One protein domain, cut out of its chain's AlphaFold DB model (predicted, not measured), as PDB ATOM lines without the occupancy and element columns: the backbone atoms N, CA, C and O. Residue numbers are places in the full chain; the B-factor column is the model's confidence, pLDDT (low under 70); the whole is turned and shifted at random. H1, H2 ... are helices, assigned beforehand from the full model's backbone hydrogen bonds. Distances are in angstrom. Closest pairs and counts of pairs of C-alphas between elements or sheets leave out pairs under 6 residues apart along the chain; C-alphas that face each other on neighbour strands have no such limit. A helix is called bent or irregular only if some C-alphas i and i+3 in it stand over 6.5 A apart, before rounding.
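Overview. This is residues 2 to 121 of the 124 residues of the protein "Putative membrane protein" of Paeniclostridium sordellii (UniProt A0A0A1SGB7). Two V-shaped helix pairs, H1 with H2 and H4 with H5, are stacked one over the other with their narrow ends together; short H3 packs on the first residues of H4, 72 to 76, and comes near H1a at Leu 10, away from those narrow ends. The 120 printed residues hold five named helices, H1 to H5 in order, and no named strand: all helix. The whole is compact, with a radius of gyration of the C-alphas of 15.7 A and spans of 44 by 34 by 20 A.

Along the chain. H1, residues 3 to 30, was assigned as one helix by its hydrogen bonds but is bent, C-alphas 18 and 21 being 6.8 A apart; its arms are H1a, residues 3 to 18, 23.1 A, from C-alpha 3 at (-16.995, 7.188, 38.117), and H1b, residues 21 to 30. H2 is residues 32 to 51, 29.0 A, H3 residues 56 to 64. H4, residues 72 to 96, 35.4 A, has a kink of 27 degrees near residue 86. H5, residues 98 to 121, 35.3 A, ends at C-alpha 121 (0.457, 6.456, 60.685).

Arrangement. H4 is the hub. It touches H1a the same way at a shallow tilt of 18 degrees, closest C-alphas Val 18 and Thr 82, 5.7 A. It touches H5 with residues 90 to 94 alone, closest C-alphas Phe 94 and Phe 101, 5.2 A, at a steep tilt of 49 degrees. H3 touches H4, closest C-alphas Phe 63 and Ser 72, 6.0 A. H1b and H2 form a hairpin, closest C-alphas Leu 27 and Phe 35, 4.9 A. H2 and H5 only just touch, with 3 pairs of C-alphas within 8 A, closest Ile 50 and Phe 115, 7.2 A. H1a and H2 are apart. Every O i to N i+4 pair is within hydrogen-bond range in H1a, H1b and H3; H2 has 15 of 16, H4 19 of 21, H5 19 of 20.

Size, cuts and confidence. The farthest C-alphas, Lys 33 and Glu 68, are 47.2 A apart. The printed part has no cut, and no link is long. pLDDT is under 70 at 30 residues, among them 51 to 73.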
ATOM      1  N   SER A   2     -19.011  10.341  41.318       48.19
ATOM      2  CA  SER A   2     -19.296   9.638  40.057       48.19
ATOM      3  C   SER A   2     -18.024   9.067  39.414       48.19
ATOM      4  O   SER A   2     -16.992   9.737  39.413       48.19
ATOM      5  N   ASN A   3     -18.104   7.863  38.824       62.94
ATOM      6  CA  ASN A   3     -16.995   7.188  38.117       62.94
ATOM      7  C   ASN A   3     -16.198   8.127  37.187       62.94
ATOM      8  O   ASN A   3     -14.986   7.998  37.067       62.94
ATOM      9  N   LYS A   4     -16.867   9.124  36.595       70.44
ATOM     10  CA  LYS A   4     -16.273  10.115  35.691       70.44
ATOM     11  C   LYS A   4     -15.246  11.040  36.365       70.44
ATOM     12  O   LYS A   4     -14.271  11.419  35.729       70.44
ATOM     13  N   SER A   5     -15.454  11.426  37.627       70.38
ATOM     14  CA  SER A   5     -14.517  12.309  38.343       70.38
ATOM     15  C   SER A   5     -13.212  11.586  38.678       70.38
ATOM     16  O   SER A   5     -12.135  12.150  38.507       70.38
ATOM     17  N   ASN A   6     -13.310  10.325  39.105       69.88
ATOM     18  CA  ASN A   6     -12.147   9.497  39.434       69.88
ATOM     19  C   ASN A   6     -11.349   9.132  38.173       69.88
ATOM     20  O   ASN A   6     -10.124   9.126  38.193       69.88
ATOM     21  N   GLU A   7     -12.044   8.902  37.058       69.50
ATOM     22  CA  GLU A   7     -11.436   8.657  35.751       69.50
ATOM     23  C   GLU A   7     -10.595   9.846  35.260       69.50
ATOM     24  O   GLU A   7      -9.450   9.680  34.837       69.50
ATOM     25  N   ILE A   8     -11.145  11.064  35.342       78.31
ATOM     26  CA  ILE A   8     -10.428  12.289  34.962       78.31
ATOM     27  C   ILE A   8      -9.200  12.481  35.853       78.31
ATOM     28  O   ILE A   8      -8.123  12.793  35.345       78.31
ATOM     29  N   LEU A   9      -9.351  12.264  37.161       77.19
ATOM     30  CA  LEU A   9      -8.256  12.369  38.119       77.19
ATOM     31  C   LEU A   9      -7.123  11.387  37.789       77.19
ATOM     32  O   LEU A   9      -5.971  11.803  37.705       77.19
ATOM     33  N   LEU A  10      -7.445  10.119  37.521       75.69
ATOM     34  CA  LEU A  10      -6.448   9.111  37.154       75.69
ATOM     35  C   LEU A  10      -5.744   9.468  35.840       75.69
ATOM     36  O   LEU A  10      -4.522   9.374  35.738       75.69
ATOM     37  N   ARG A  11      -6.493   9.951  34.843       81.62
ATOM     38  CA  ARG A  11      -5.917  10.402  33.570       81.62
ATOM     39  C   ARG A  11      -4.938  11.561  33.769       81.62
ATOM     40  O   ARG A  11      -3.909  11.603  33.101       81.62
ATOM     41  N   LEU A  12      -5.255  12.493  34.668       82.75
ATOM     42  CA  LEU A  12      -4.379  13.614  35.009       82.75
ATOM     43  C   LEU A  12      -3.107  13.146  35.724       82.75
ATOM     44  O   LEU A  12      -2.031  13.633  35.388       82.75
ATOM     45  N   ILE A  13      -3.217  12.193  36.655       82.31
ATOM     46  CA  ILE A  13      -2.064  11.602  37.353       82.31
ATOM     47  C   ILE A  13      -1.130  10.911  36.350       82.31
ATOM     48  O   ILE A  13       0.062  11.197  36.327       82.31
ATOM     49  N   LEU A  14      -1.680  10.091  35.454       82.50
ATOM     50  CA  LEU A  14      -0.916   9.411  34.404       82.50
ATOM     51  C   LEU A  14      -0.185  10.390  33.475       82.50
ATOM     52  O   LEU A  14       1.010  10.260  33.220       82.50
ATOM     53  N   TRP A  15      -0.886  11.416  32.985       84.19
ATOM     54  CA  TRP A  15      -0.255  12.435  32.143       84.19
ATOM     55  C   TRP A  15       0.817  13.225  32.888       84.19
ATOM     56  O   TRP A  15       1.845  13.559  32.297       84.19
ATOM     57  N   LYS A  16       0.600  13.507  34.174       86.81
ATOM     58  CA  LYS A  16       1.597  14.146  35.030       86.81
ATOM     59  C   LYS A  16       2.868  13.294  35.116       86.81
ATOM     60  O   LYS A  16       3.952  13.848  34.944       86.81
ATOM     61  N   GLU A  17       2.752  11.982  35.321       82.25
ATOM     62  CA  GLU A  17       3.912  11.079  35.384       82.25
ATOM     63  C   GLU A  17       4.707  11.011  34.077       82.25
ATOM     64  O   GLU A  17       5.931  10.906  34.101       82.25
ATOM     65  N   VAL A  18       4.058  11.120  32.920       84.69
ATOM     66  CA  VAL A  18       4.806  11.165  31.653       84.69
ATOM     67  C   VAL A  18       5.468  12.527  31.445       84.69
ATOM     68  O   VAL A  18       6.600  12.618  30.968       84.69
ATOM     69  N   LEU A  19       4.757  13.610  31.764       88.44
ATOM     70  CA  LEU A  19       5.182  14.961  31.404       88.44
ATOM     71  C   LEU A  19       6.179  15.574  32.388       88.44
ATOM     72  O   LEU A  19       6.909  16.483  31.984       88.44
ATOM     73  N   TYR A  20       6.272  15.095  33.634       88.19
ATOM     74  CA  TYR A  20       7.146  15.750  34.611       88.19
ATOM     75  C   TYR A  20       8.622  15.715  34.194       88.19
ATOM     76  O   TYR A  20       9.285  16.743  34.310       88.19
ATOM     77  N   ILE A  21       9.135  14.608  33.634       88.19
ATOM     78  CA  ILE A  21      10.549  14.508  33.223       88.19
ATOM     79  C   ILE A  21      10.876  15.497  32.086       88.19
ATOM     80  O   ILE A  21      11.825  16.275  32.242       88.19
ATOM     81  N   PRO A  22      10.112  15.563  30.972       88.81
ATOM     82  CA  PRO A  22      10.287  16.597  29.953       88.81
ATOM     83  C   PRO A  22      10.186  18.019  30.512       88.81
ATOM     84  O   PRO A  22      11.049  18.853  30.226       88.81
ATOM     85  N   THR A  23       9.176  18.301  31.341       90.62
ATOM     86  CA  THR A  23       8.982  19.629  31.939       90.62
ATOM     87  C   THR A  23      10.175  20.017  32.805       90.62
ATOM     88  O   THR A  23      10.718  21.112  32.662       90.62
ATOM     89  N   TYR A  24      10.636  19.109  33.659       90.88
ATOM     90  CA  TYR A  24      11.780  19.333  34.535       90.88
ATOM     91  C   TYR A  24      13.065  19.495  33.729       90.88
ATOM     92  O   TYR A  24      13.886  20.343  34.066       90.88
ATOM     93  N   THR A  25      13.214  18.759  32.628       88.94
ATOM     94  CA  THR A  25      14.351  18.897  31.712       88.94
ATOM     95  C   THR A  25      14.405  20.283  31.082       88.94
ATOM     96  O   THR A  25      15.451  20.936  31.120       88.94
ATOM     97  N   ILE A  26      13.279  20.777  30.564       91.38
ATOM     98  CA  ILE A  26      13.195  22.125  29.988       91.38
ATOM     99  C   ILE A  26      13.474  23.180  31.065       91.38
ATOM    100  O   ILE A  26      14.317  24.060  30.877       91.38
ATOM    101  N   LEU A  27      12.821  23.081  32.223       92.44
ATOM    102  CA  LEU A  27      12.982  24.053  33.304       92.44
ATOM    103  C   LEU A  27      14.403  24.062  33.869       92.44
ATOM    104  O   LEU A  27      14.957  25.130  34.111       92.44
ATOM    105  N   TYR A  28      15.021  22.901  34.054       91.81
ATOM    106  CA  TYR A  28      16.377  22.815  34.584       91.81
ATOM    107  C   TYR A  28      17.413  23.391  33.609       91.81
ATOM    108  O   TYR A  28      18.365  24.053  34.033       91.81
ATOM    109  N   ASN A  29      17.212  23.182  32.304       89.94
ATOM    110  CA  ASN A  29      18.127  23.672  31.276       89.94
ATOM    111  C   ASN A  29      17.981  25.182  31.031       89.94
ATOM    112  O   ASN A  29      18.996  25.867  30.907       89.94
ATOM    113  N   TYR A  30      16.750  25.707  31.001       92.00
ATOM    114  CA  TYR A  30      16.482  27.090  30.577       92.00
ATOM    115  C   TYR A  30      16.058  28.034  31.715       92.00
ATOM    116  O   TYR A  30      16.336  29.229  31.654       92.00
ATOM    117  N   PHE A  31      15.434  27.530  32.784       93.19
ATOM    118  CA  PHE A  31      14.796  28.342  33.832       93.19
ATOM    119  C   PHE A  31      15.076  27.817  35.253       93.19
ATOM    120  O   PHE A  31      14.159  27.540  36.026       93.19
ATOM    121  N   LYS A  32      16.354  27.717  35.643       87.06
ATOM    122  CA  LYS A  32      16.790  27.089  36.913       87.06
ATOM    123  C   LYS A  32      16.080  27.571  38.185       87.06
ATOM    124  O   LYS A  32      15.870  26.777  39.093       87.06
ATOM    125  N   LYS A  33      15.729  28.859  38.293       88.00
ATOM    126  CA  LYS A  33      14.974  29.365  39.460       88.00
ATOM    127  C   LYS A  33      13.533  28.847  39.461       88.00
ATOM    128  O   LYS A  33      13.037  28.432  40.502       88.00
ATOM    129  N   LEU A  34      12.893  28.833  38.292       91.44
ATOM    130  CA  LEU A  34      11.531  28.335  38.121       91.44
ATOM    131  C   LEU A  34      11.456  26.818  38.325       91.44
ATOM    132  O   LEU A  34      10.486  26.342  38.900       91.44
ATOM    133  N   PHE A  35      12.499  26.081  37.931       92.38
ATOM    134  CA  PHE A  35      12.628  24.645  38.192       92.38
ATOM    135  C   PHE A  35      12.368  24.307  39.664       92.38
ATOM    136  O   PHE A  35      11.484  23.510  39.955       92.38
ATOM    137  N   TRP A  36      13.068  24.957  40.596       91.31
ATOM    138  CA  TRP A  36      12.908  24.664  42.024       91.31
ATOM    139  C   TRP A  36      11.523  25.029  42.560       91.31
ATOM    140  O   TRP A  36      10.978  24.296  43.379       91.31
ATOM    141  N   ILE A  37      10.931  26.121  42.071       90.62
ATOM    142  CA  ILE A  37       9.560  26.509  42.435       90.62
ATOM    143  C   ILE A  37       8.576  25.420  41.999       90.62
ATOM    144  O   ILE A  37       7.746  24.982  42.795       90.62
ATOM    145  N   VAL A  38       8.696  24.950  40.756       89.88
ATOM    146  CA  VAL A  38       7.838  23.892  40.211       89.88
ATOM    147  C   VAL A  38       8.034  22.581  40.969       89.88
ATOM    148  O   VAL A  38       7.041  21.957  41.322       89.88
ATOM    149  N   VAL A  39       9.277  22.204  41.292       90.38
ATOM    150  CA  VAL A  39       9.576  21.011  42.105       90.38
ATOM    151  C   VAL A  39       8.850  21.070  43.447       90.38
ATOM    152  O   VAL A  39       8.182  20.111  43.822       90.38
ATOM    153  N   ILE A  40       8.932  22.197  44.158       88.62
ATOM    154  CA  ILE A  40       8.289  22.360  45.468       88.62
ATOM    155  C   ILE A  40       6.767  22.225  45.350       88.62
ATOM    156  O   ILE A  40       6.166  21.447  46.091       88.62
ATOM    157  N   ILE A  41       6.145  22.943  44.408       88.94
ATOM    158  CA  ILE A  41       4.690  22.885  44.183       88.94
ATOM    159  C   ILE A  41       4.255  21.454  43.855       88.94
ATOM    160  O   ILE A  41       3.269  20.958  44.396       88.94
ATOM    161  N   ASP A  42       5.011  20.776  42.998       86.44
ATOM    162  CA  ASP A  42       4.714  19.415  42.579       86.44
ATOM    163  C   ASP A  42       4.755  18.414  43.746       86.44
ATOM    164  O   ASP A  42       3.867  17.562  43.858       86.44
ATOM    165  N   ARG A  43       5.719  18.565  44.667       87.81
ATOM    166  CA  ARG A  43       5.788  17.758  45.895       87.81
ATOM    167  C   ARG A  43       4.593  18.001  46.814       87.81
ATOM    168  O   ARG A  43       4.038  17.042  47.344       87.81
ATOM    169  N   PHE A  44       4.153  19.252  46.966       85.88
ATOM    170  CA  PHE A  44       2.938  19.560  47.730       85.88
ATOM    171  C   PHE A  44       1.700  18.892  47.128       85.88
ATOM    172  O   PHE A  44       0.881  18.347  47.866       85.88
ATOM    173  N   ILE A  45       1.575  18.878  45.798       82.62
ATOM    174  CA  ILE A  45       0.469  18.191  45.120       82.62
ATOM    175  C   ILE A  45       0.532  16.679  45.378       82.62
ATOM    176  O   ILE A  45      -0.490  16.085  45.710       82.62
ATOM    177  N   ASN A  46       1.710  16.054  45.277       80.44
ATOM    178  CA  ASN A  46       1.860  14.620  45.555       80.44
ATOM    179  C   ASN A  46       1.511  14.266  47.004       80.44
ATOM    180  O   ASN A  46       0.766  13.319  47.243       80.44
ATOM    181  N   LEU A  47       1.964  15.076  47.961       80.12
ATOM    182  CA  LEU A  47       1.584  14.948  49.367       80.12
ATOM    183  C   LEU A  47       0.068  15.026  49.571       80.12
ATOM    184  O   LEU A  47      -0.487  14.213  50.304       80.12
ATOM    185  N   LEU A  48      -0.612  15.968  48.910       78.25
ATOM    186  CA  LEU A  48      -2.070  16.104  48.985       78.25
ATOM    187  C   LEU A  48      -2.805  14.899  48.384       78.25
ATOM    188  O   LEU A  48      -3.849  14.509  48.903       78.25
ATOM    189  N   ILE A  49      -2.285  14.312  47.303       74.19
ATOM    190  CA  ILE A  49      -2.864  13.102  46.700       74.19
ATOM    191  C   ILE A  49      -2.750  11.924  47.675       74.19
ATOM    192  O   ILE A  49      -3.748  11.253  47.937       74.19
ATOM    193  N   ILE A  50      -1.565  11.728  48.263       70.25
ATOM    194  CA  ILE A  50      -1.298  10.654  49.232       70.25
ATOM    195  C   ILE A  50      -2.139  10.838  50.505       70.25
ATOM    196  O   ILE A  50      -2.769   9.893  50.968       70.25
ATOM    197  N   ALA A  51      -2.198  12.053  51.058       67.00
ATOM    198  CA  ALA A  51      -2.948  12.346  52.283       67.00
ATOM    199  C   ALA A  51      -4.465  12.133  52.133       67.00
ATOM    200  O   ALA A  51      -5.138  11.802  53.105       67.00
ATOM    201  N   ASN A  52      -5.002  12.284  50.919       68.19
ATOM    202  CA  ASN A  52      -6.409  12.007  50.626       68.19
ATOM    203  C   ASN A  52      -6.707  10.514  50.405       68.19
ATOM    204  O   ASN A  52      -7.828  10.180  50.022       68.19
ATOM    205  N   ASN A  53      -5.735   9.624  50.652       61.94
ATOM    206  CA  ASN A  53      -5.885   8.171  50.546       61.94
ATOM    207  C   ASN A  53      -6.449   7.738  49.180       61.94
ATOM    208  O   ASN A  53      -7.251   6.808  49.079       61.94
ATOM    209  N   ILE A  54      -6.066   8.453  48.117       61.59
ATOM    210  CA  ILE A  54      -6.389   8.045  46.753       61.59
ATOM    211  C   ILE A  54      -5.538   6.808  46.483       61.59
ATOM    212  O   ILE A  54      -4.347   6.924  46.202       61.59
ATOM    213  N   ASP A  55      -6.148   5.633  46.624       61.16
ATOM    214  CA  ASP A  55      -5.501   4.355  46.350       61.16
ATOM    215  C   ASP A  55      -5.345   4.201  44.830       61.16
ATOM    216  O   ASP A  55      -6.236   3.746  44.108       61.16
ATOM    217  N   ILE A  56      -4.230   4.734  44.328       59.84
ATOM    218  CA  ILE A  56      -3.872   4.709  42.910       59.84
ATOM    219  C   ILE A  56      -3.755   3.251  42.449       59.84
ATOM    220  O   ILE A  56      -4.231   2.941  41.360       59.84
ATOM    221  N   ASP A  57      -3.232   2.358  43.290       56.91
ATOM    222  CA  ASP A  57      -3.073   0.937  42.977       56.91
ATOM    223  C   ASP A  57      -4.438   0.247  42.832       56.91
ATOM    224  O   ASP A  57      -4.676  -0.439  41.833       56.91
ATOM    225  N   GLU A  58      -5.387   0.500  43.746       60.56
ATOM    226  CA  GLU A  58      -6.758  -0.019  43.625       60.56
ATOM    227  C   GLU A  58      -7.469   0.534  42.377       60.56
ATOM    228  O   GLU A  58      -8.183  -0.198  41.683       60.56
ATOM    229  N   LEU A  59      -7.261   1.814  42.047       62.34
ATOM    230  CA  LEU A  59      -7.809   2.417  40.832       62.34
ATOM    231  C   LEU A  59      -7.227   1.743  39.584       62.34
ATOM    232  O   LEU A  59      -7.993   1.311  38.721       62.34
ATOM    233  N   PHE A  60      -5.908   1.589  39.492       61.34
ATOM    234  CA  PHE A  60      -5.257   0.913  38.370       61.34
ATOM    235  C   PHE A  60      -5.736  -0.532  38.199       61.34
ATOM    236  O   PHE A  60      -6.131  -0.909  37.093       61.34
ATOM    237  N   ASP A  61      -5.783  -1.313  39.278       62.25
ATOM    238  CA  ASP A  61      -6.261  -2.699  39.251       62.25
ATOM    239  C   ASP A  61      -7.723  -2.793  38.799       62.25
ATOM    240  O   ASP A  61      -8.103  -3.691  38.038       62.25
ATOM    241  N   LYS A  62      -8.559  -1.847  39.232       60.50
ATOM    242  CA  LYS A  62      -9.978  -1.784  38.870       60.50
ATOM    243  C   LYS A  62     -10.203  -1.376  37.414       60.50
ATOM    244  O   LYS A  62     -11.218  -1.769  36.840       60.50
ATOM    245  N   PHE A  63      -9.275  -0.634  36.805       57.28
ATOM    246  CA  PHE A  63      -9.352  -0.224  35.397       57.28
ATOM    247  C   PHE A  63      -8.627  -1.171  34.430       57.28
ATOM    248  O   PHE A  63      -8.994  -1.203  33.256       57.28
ATOM    249  N   LEU A  64      -7.657  -1.964  34.897       56.44
ATOM    250  CA  LEU A  64      -7.000  -3.009  34.098       56.44
ATOM    251  C   LEU A  64      -7.820  -4.311  34.027       56.44
ATOM    252  O   LEU A  64      -7.698  -5.049  33.050       56.44
ATOM    253  N   LYS A  65      -8.662  -4.600  35.030       57.53
ATOM    254  CA  LYS A  65      -9.448  -5.849  35.103       57.53
ATOM    255  C   LYS A  65     -10.590  -5.996  34.079       57.53
ATOM    256  O   LYS A  65     -10.808  -7.129  33.654       57.53
ATOM    257  N   PRO A  66     -11.315  -4.953  33.632       52.28
ATOM    258  CA  PRO A  66     -12.335  -5.105  32.604       52.28
ATOM    259  C   PRO A  66     -11.804  -4.641  31.241       52.28
ATOM    260  O   PRO A  66     -11.867  -3.460  30.893       52.28
ATOM    261  N   TYR A  67     -11.350  -5.602  30.434       52.12
ATOM    262  CA  TYR A  67     -11.099  -5.441  28.993       52.12
ATOM    263  C   TYR A  67     -12.394  -5.447  28.150       52.12
ATOM    264  O   TYR A  67     -12.346  -5.626  26.936       52.12
ATOM    265  N   GLU A  68     -13.560  -5.260  28.775       52.75
ATOM    266  CA  GLU A  68     -14.866  -5.368  28.110       52.75
ATOM    267  C   GLU A  68     -15.479  -4.014  27.706       52.75
ATOM    268  O   GLU A  68     -16.390  -3.991  26.882       52.75
ATOM    269  N   ASP A  69     -14.959  -2.878  28.192       57.28
ATOM    270  CA  ASP A  69     -15.523  -1.549  27.914       57.28
ATOM    271  C   ASP A  69     -14.578  -0.666  27.073       57.28
ATOM    272  O   ASP A  69     -13.442  -0.379  27.449       57.28
ATOM    273  N   LYS A  70     -15.056  -0.119  25.943       58.47
ATOM    274  CA  LYS A  70     -14.260   0.770  25.053       58.47
ATOM    275  C   LYS A  70     -13.673   2.007  25.763       58.47
ATOM    276  O   LYS A  70     -12.761   2.646  25.242       58.47
ATOM    277  N   LYS A  71     -14.209   2.385  26.931       57.41
ATOM    278  CA  LYS A  71     -13.703   3.497  27.756       57.41
ATOM    279  C   LYS A  71     -12.521   3.101  28.646       57.41
ATOM    280  O   LYS A  71     -11.570   3.878  28.722       57.41
ATOM    281  N   SER A  72     -12.534   1.913  29.260       59.75
ATOM    282  CA  SER A  72     -11.392   1.420  30.049       59.75
ATOM    283  C   SER A  72     -10.166   1.179  29.161       59.75
ATOM    284  O   SER A  72      -9.037   1.409  29.594       59.75
ATOM    285  N   GLU A  73     -10.378   0.870  27.877       65.06
ATOM    286  CA  GLU A  73      -9.316   0.715  26.877       65.06
ATOM    287  C   GLU A  73      -8.411   1.961  26.748       65.06
ATOM    288  O   GLU A  73      -7.190   1.833  26.633       65.06
ATOM    289  N   SER A  74      -8.966   3.183  26.801       70.69
ATOM    290  CA  SER A  74      -8.156   4.408  26.668       70.69
ATOM    291  C   SER A  74      -7.272   4.674  27.886       70.69
ATOM    292  O   SER A  74      -6.186   5.233  27.719       70.69
ATOM    293  N   LEU A  75      -7.732   4.340  29.092       70.56
ATOM    294  CA  LEU A  75      -6.962   4.525  30.326       70.56
ATOM    295  C   LEU A  75      -5.903   3.446  30.465       70.56
ATOM    296  O   LEU A  75      -4.766   3.773  30.779       70.56
ATOM    297  N   ALA A  76      -6.245   2.196  30.152       71.75
ATOM    298  CA  ALA A  76      -5.290   1.097  30.123       71.75
ATOM    299  C   ALA A  76      -4.151   1.380  29.129       71.75
ATOM    300  O   ALA A  76      -2.980   1.230  29.473       71.75
ATOM    301  N   LYS A  77      -4.467   1.895  27.929       77.75
ATOM    302  CA  LYS A  77      -3.453   2.354  26.963       77.75
ATOM    303  C   LYS A  77      -2.573   3.469  27.523       77.75
ATOM    304  O   LYS A  77      -1.365   3.432  27.319       77.75
ATOM    305  N   LEU A  78      -3.152   4.444  28.229       79.69
ATOM    306  CA  LEU A  78      -2.385   5.527  28.849       79.69
ATOM    307  C   LEU A  78      -1.505   5.017  30.002       79.69
ATOM    308  O   LEU A  78      -0.365   5.450  30.129       79.69
ATOM    309  N   GLY A  79      -2.002   4.074  30.803       77.81
ATOM    310  CA  GLY A  79      -1.239   3.415  31.862       77.81
ATOM    311  C   GLY A  79      -0.051   2.639  31.301       77.81
ATOM    312  O   GLY A  79       1.080   2.880  31.710       77.81
ATOM    313  N   LEU A  80      -0.274   1.797  30.286       79.81
ATOM    314  CA  LEU A  80       0.800   1.087  29.577       79.81
ATOM    315  C   LEU A  80       1.811   2.054  28.956       79.81
ATOM    316  O   LEU A  80       3.019   1.861  29.080       79.81
ATOM    317  N   PHE A  81       1.325   3.120  28.320       82.94
ATOM    318  CA  PHE A  81       2.180   4.165  27.769       82.94
ATOM    319  C   PHE A  81       3.039   4.823  28.853       82.94
ATOM    320  O   PHE A  81       4.225   5.033  28.630       82.94
ATOM    321  N   THR A  82       2.478   5.089  30.030       82.94
ATOM    322  CA  THR A  82       3.208   5.671  31.166       82.94
ATOM    323  C   THR A  82       4.276   4.709  31.687       82.94
ATOM    324  O   THR A  82       5.445   5.083  31.764       82.94
ATOM    325  N   ILE A  83       3.921   3.438  31.909       80.94
ATOM    326  CA  ILE A  83       4.845   2.382  32.367       80.94
ATOM    327  C   ILE A  83       6.035   2.209  31.411       80.94
ATOM    328  O   ILE A  83       7.153   1.970  31.862       80.94
ATOM    329  N   ILE A  84       5.823   2.339  30.099       81.88
ATOM    330  CA  ILE A  84       6.893   2.201  29.099       81.88
ATOM    331  C   ILE A  84       7.700   3.498  28.958       81.88
ATOM    332  O   ILE A  84       8.928   3.467  28.873       81.88
ATOM    333  N   THR A  85       7.028   4.649  28.919       85.50
ATOM    334  CA  THR A  85       7.658   5.926  28.553       85.50
ATOM    335  C   THR A  85       8.464   6.510  29.706       85.50
ATOM    336  O   THR A  85       9.550   7.041  29.468       85.50
ATOM    337  N   THR A  86       8.001   6.382  30.951       86.06
ATOM    338  CA  THR A  86       8.688   6.952  32.119       86.06
ATOM    339  C   THR A  86      10.108   6.385  32.298       86.06
ATOM    340  O   THR A  86      11.048   7.182  32.378       86.06
ATOM    341  N   PRO A  87      10.349   5.055  32.246       86.44
ATOM    342  CA  PRO A  87      11.708   4.505  32.276       86.44
ATOM    343  C   PRO A  87      12.587   4.984  31.116       86.44
ATOM    344  O   PRO A  87      13.756   5.314  31.321       86.44
ATOM    345  N   ILE A  88      12.035   5.069  29.901       89.94
ATOM    346  CA  ILE A  88      12.771   5.557  28.723       89.94
ATOM    347  C   ILE A  88      13.208   7.009  28.937       89.94
ATOM    348  O   ILE A  88      14.366   7.350  28.690       89.94
ATOM    349  N   LEU A  89      12.317   7.864  29.439       90.62
ATOM    350  CA  LEU A  89      12.618   9.261  29.746       90.62
ATOM    351  C   LEU A  89      13.697   9.394  30.828       90.62
ATOM    352  O   LEU A  89      14.580  10.246  30.706       90.62
ATOM    353  N   TYR A  90      13.687   8.528  31.841       89.31
ATOM    354  CA  TYR A  90      14.758   8.455  32.837       89.31
ATOM    355  C   TYR A  90      16.112   8.102  32.217       89.31
ATOM    356  O   TYR A  90      17.105   8.788  32.475       89.31
ATOM    357  N   ILE A  91      16.149   7.077  31.362       90.62
ATOM    358  CA  ILE A  91      17.363   6.651  30.655       90.62
ATOM    359  C   ILE A  91      17.888   7.786  29.765       90.62
ATOM    360  O   ILE A  91      19.073   8.121  29.813       90.62
ATOM    361  N   LEU A  92      17.011   8.437  28.999       90.81
ATOM    362  CA  LEU A  92      17.386   9.582  28.166       90.81
ATOM    363  C   LEU A  92      17.918  10.750  29.007       90.81
ATOM    364  O   LEU A  92      18.907  11.384  28.636       90.81
ATOM    365  N   THR A  93      17.306  11.015  30.162       91.19
ATOM    366  CA  THR A  93      17.754  12.068  31.084       91.19
ATOM    367  C   THR A  93      19.120  11.746  31.679       91.19
ATOM    368  O   THR A  93      19.955  12.641  31.794       91.19
ATOM    369  N   PHE A  94      19.402  10.478  31.989       92.12
ATOM    370  CA  PHE A  94      20.722  10.041  32.447       92.12
ATOM    371  C   PHE A  94      21.818  10.346  31.419       92.12
ATOM    372  O   PHE A  94      22.862  10.897  31.781       92.12
ATOM    373  N   PHE A  95      21.575  10.038  30.142       91.50
ATOM    374  CA  PHE A  95      22.543  10.306  29.077       91.50
ATOM    375  C   PHE A  95      22.716  11.804  28.797       91.50
ATOM    376  O   PHE A  95      23.846  12.267  28.648       91.50
ATOM    377  N   ASN A  96      21.621  12.568  28.778       89.56
ATOM    378  CA  ASN A  96      21.647  13.978  28.379       89.56
ATOM    379  C   ASN A  96      22.028  14.937  29.517       89.56
ATOM    380  O   ASN A  96      22.673  15.957  29.279       89.56
ATOM    381  N   ASN A  97      21.620  14.653  30.756       90.88
ATOM    382  CA  ASN A  97      21.852  15.534  31.897       90.88
ATOM    383  C   ASN A  97      21.921  14.754  33.222       90.88
ATOM    384  O   ASN A  97      20.982  14.732  34.019       90.88
ATOM    385  N   LYS A  98      23.097  14.178  33.499       91.81
ATOM    386  CA  LYS A  98      23.375  13.396  34.719       91.81
ATOM    387  C   LYS A  98      23.021  14.121  36.020       91.81
ATOM    388  O   LYS A  98      22.582  13.482  36.970       91.81
ATOM    389  N   LYS A  99      23.206  15.447  36.081       92.94
ATOM    390  CA  LYS A  99      22.866  16.230  37.283       92.94
ATOM    391  C   LYS A  99      21.361  16.232  37.522       92.94
ATOM    392  O   LYS A  99      20.936  15.977  38.641       92.94
ATOM    393  N   LEU A 100      20.578  16.488  36.476       92.38
ATOM    394  CA  LEU A 100      19.126  16.424  36.567       92.38
ATOM    395  C   LEU A 100      18.661  15.011  36.922       92.38
ATOM    396  O   LEU A 100      17.840  14.867  37.816       92.38
ATOM    397  N   PHE A 101      19.233  13.979  36.298       93.44
ATOM    398  CA  PHE A 101      18.917  12.590  36.632       93.44
ATOM    399  C   PHE A 101      19.084  12.296  38.130       93.44
ATOM    400  O   PHE A 101      18.170  11.768  38.754       93.44
ATOM    401  N   LEU A 102      20.212  12.691  38.729       92.56
ATOM    402  CA  LEU A 102      20.439  12.499  40.165       92.56
ATOM    403  C   LEU A 102      19.419  13.253  41.027       92.56
ATOM    404  O   LEU A 102      18.990  12.728  42.051       92.56
ATOM    405  N   ILE A 103      19.015  14.458  40.610       92.19
ATOM    406  CA  ILE A 103      17.962  15.216  41.296       92.19
ATOM    407  C   ILE A 103      16.633  14.457  41.227       92.19
ATOM    408  O   ILE A 103      15.983  14.310  42.254       92.19
ATOM    409  N   LEU A 104      16.248  13.945  40.055       91.69
ATOM    410  CA  LEU A 104      15.009  13.180  39.888       91.69
ATOM    411  C   LEU A 104      14.991  11.932  40.781       91.69
ATOM    412  O   LEU A 104      14.041  11.739  41.528       91.69
ATOM    413  N   ILE A 105      16.075  11.149  40.792       92.19
ATOM    414  CA  ILE A 105      16.190   9.969  41.664       92.19
ATOM    415  C   ILE A 105      16.080  10.352  43.144       92.19
ATOM    416  O   ILE A 105      15.398   9.671  43.907       92.19
ATOM    417  N   ALA A 106      16.722  11.444  43.564       91.81
ATOM    418  CA  ALA A 106      16.624  11.910  44.944       91.81
ATOM    419  C   ALA A 106      15.188  12.317  45.320       91.81
ATOM    420  O   ALA A 106      14.771  12.062  46.450       91.81
ATOM    421  N   LEU A 107      14.436  12.913  44.388       90.19
ATOM    422  CA  LEU A 107      13.028  13.258  44.598       90.19
ATOM    423  C   LEU A 107      12.166  12.002  44.770       90.19
ATOM    424  O   LEU A 107      11.477  11.907  45.780       90.19
ATOM    425  N   GLU A 108      12.281  11.013  43.879       86.69
ATOM    426  CA  GLU A 108      11.515   9.756  43.979       86.69
ATOM    427  C   GLU A 108      11.788   9.015  45.295       86.69
ATOM    428  O   GLU A 108      10.876   8.533  45.969       86.69
ATOM    429  N   VAL A 109      13.059   8.947  45.708       87.44
ATOM    430  CA  VAL A 109      13.434   8.323  46.985       87.44
ATOM    431  C   VAL A 109      12.827   9.089  48.161       87.44
ATOM    432  O   VAL A 109      12.342   8.466  49.108       87.44
ATOM    433  N   ALA A 110      12.825  10.424  48.114       87.19
ATOM    434  CA  ALA A 110      12.201  11.239  49.148       87.19
ATOM    435  C   ALA A 110      10.685  11.001  49.217       87.19
ATOM    436  O   ALA A 110      10.159  10.802  50.314       87.19
ATOM    437  N   ASP A 111       9.998  10.940  48.075       83.31
ATOM    438  CA  ASP A 111       8.564  10.641  48.026       83.31
ATOM    439  C   ASP A 111       8.260   9.254  48.592       83.31
ATOM    440  O   ASP A 111       7.359   9.112  49.419       83.31
ATOM    441  N   PHE A 112       9.043   8.239  48.215       83.62
ATOM    442  CA  PHE A 112       8.889   6.879  48.730       83.62
ATOM    443  C   PHE A 112       9.044   6.823  50.253       83.62
ATOM    444  O   PHE A 112       8.266   6.160  50.947       83.62
ATOM    445  N   ILE A 113      10.035   7.535  50.796       84.25
ATOM    446  CA  ILE A 113      10.251   7.632  52.243       84.25
ATOM    447  C   ILE A 113       9.035   8.276  52.916       84.25
ATOM    448  O   ILE A 113       8.514   7.726  53.888       84.25
ATOM    449  N   VAL A 114       8.564   9.406  52.391       81.62
ATOM    450  CA  VAL A 114       7.410  10.138  52.928       81.62
ATOM    451  C   VAL A 114       6.141   9.288  52.878       81.62
ATOM    452  O   VAL A 114       5.446   9.170  53.886       81.62
ATOM    453  N   PHE A 115       5.878   8.620  51.757       79.94
ATOM    454  CA  PHE A 115       4.765   7.685  51.615       79.94
ATOM    455  C   PHE A 115       4.837   6.552  52.649       79.94
ATOM    456  O   PHE A 115       3.849   6.224  53.312       79.94
ATOM    457  N   LYS A 116       6.025   5.973  52.851       79.88
ATOM    458  CA  LYS A 116       6.248   4.913  53.843       79.88
ATOM    459  C   LYS A 116       6.045   5.392  55.285       79.88
ATOM    460  O   LYS A 116       5.651   4.593  56.133       79.88
ATOM    461  N   PHE A 117       6.322   6.661  55.580       79.81
ATOM    462  CA  PHE A 117       6.017   7.253  56.883       79.81
ATOM    463  C   PHE A 117       4.512   7.475  57.060       79.81
ATOM    464  O   PHE A 117       3.948   6.989  58.035       79.81
ATOM    465  N   LEU A 118       3.847   8.102  56.087       73.62
ATOM    466  CA  LEU A 118       2.409   8.384  56.155       73.62
ATOM    467  C   LEU A 118       1.562   7.105  56.235       73.62
ATOM    468  O   LEU A 118       0.650   7.009  57.049       73.62
ATOM    469  N   SER A 119       1.903   6.076  55.457       68.81
ATOM    470  CA  SER A 119       1.197   4.784  55.480       68.81
ATOM    471  C   SER A 119       1.332   4.019  56.803       68.81
ATOM    472  O   SER A 119       0.471   3.197  57.124       68.81
ATOM    473  N   LYS A 120       2.385   4.273  57.595       63.75
ATOM    474  CA  LYS A 120       2.512   3.716  58.952       63.75
ATOM    475  C   LYS A 120       1.570   4.392  59.945       63.75
ATOM    476  O   LYS A 120       1.057   3.701  60.820       63.75
ATOM    477  N   ASP A 121       1.340   5.694  59.797       55.12
ATOM    478  CA  ASP A 121       0.457   6.456  60.685       55.12
ATOM    479  C   ASP A 121      -1.030   6.273  60.340       55.12
ATOM    480  O   ASP A 121      -1.860   6.269  61.242       55.12
TER     481      ASP A 121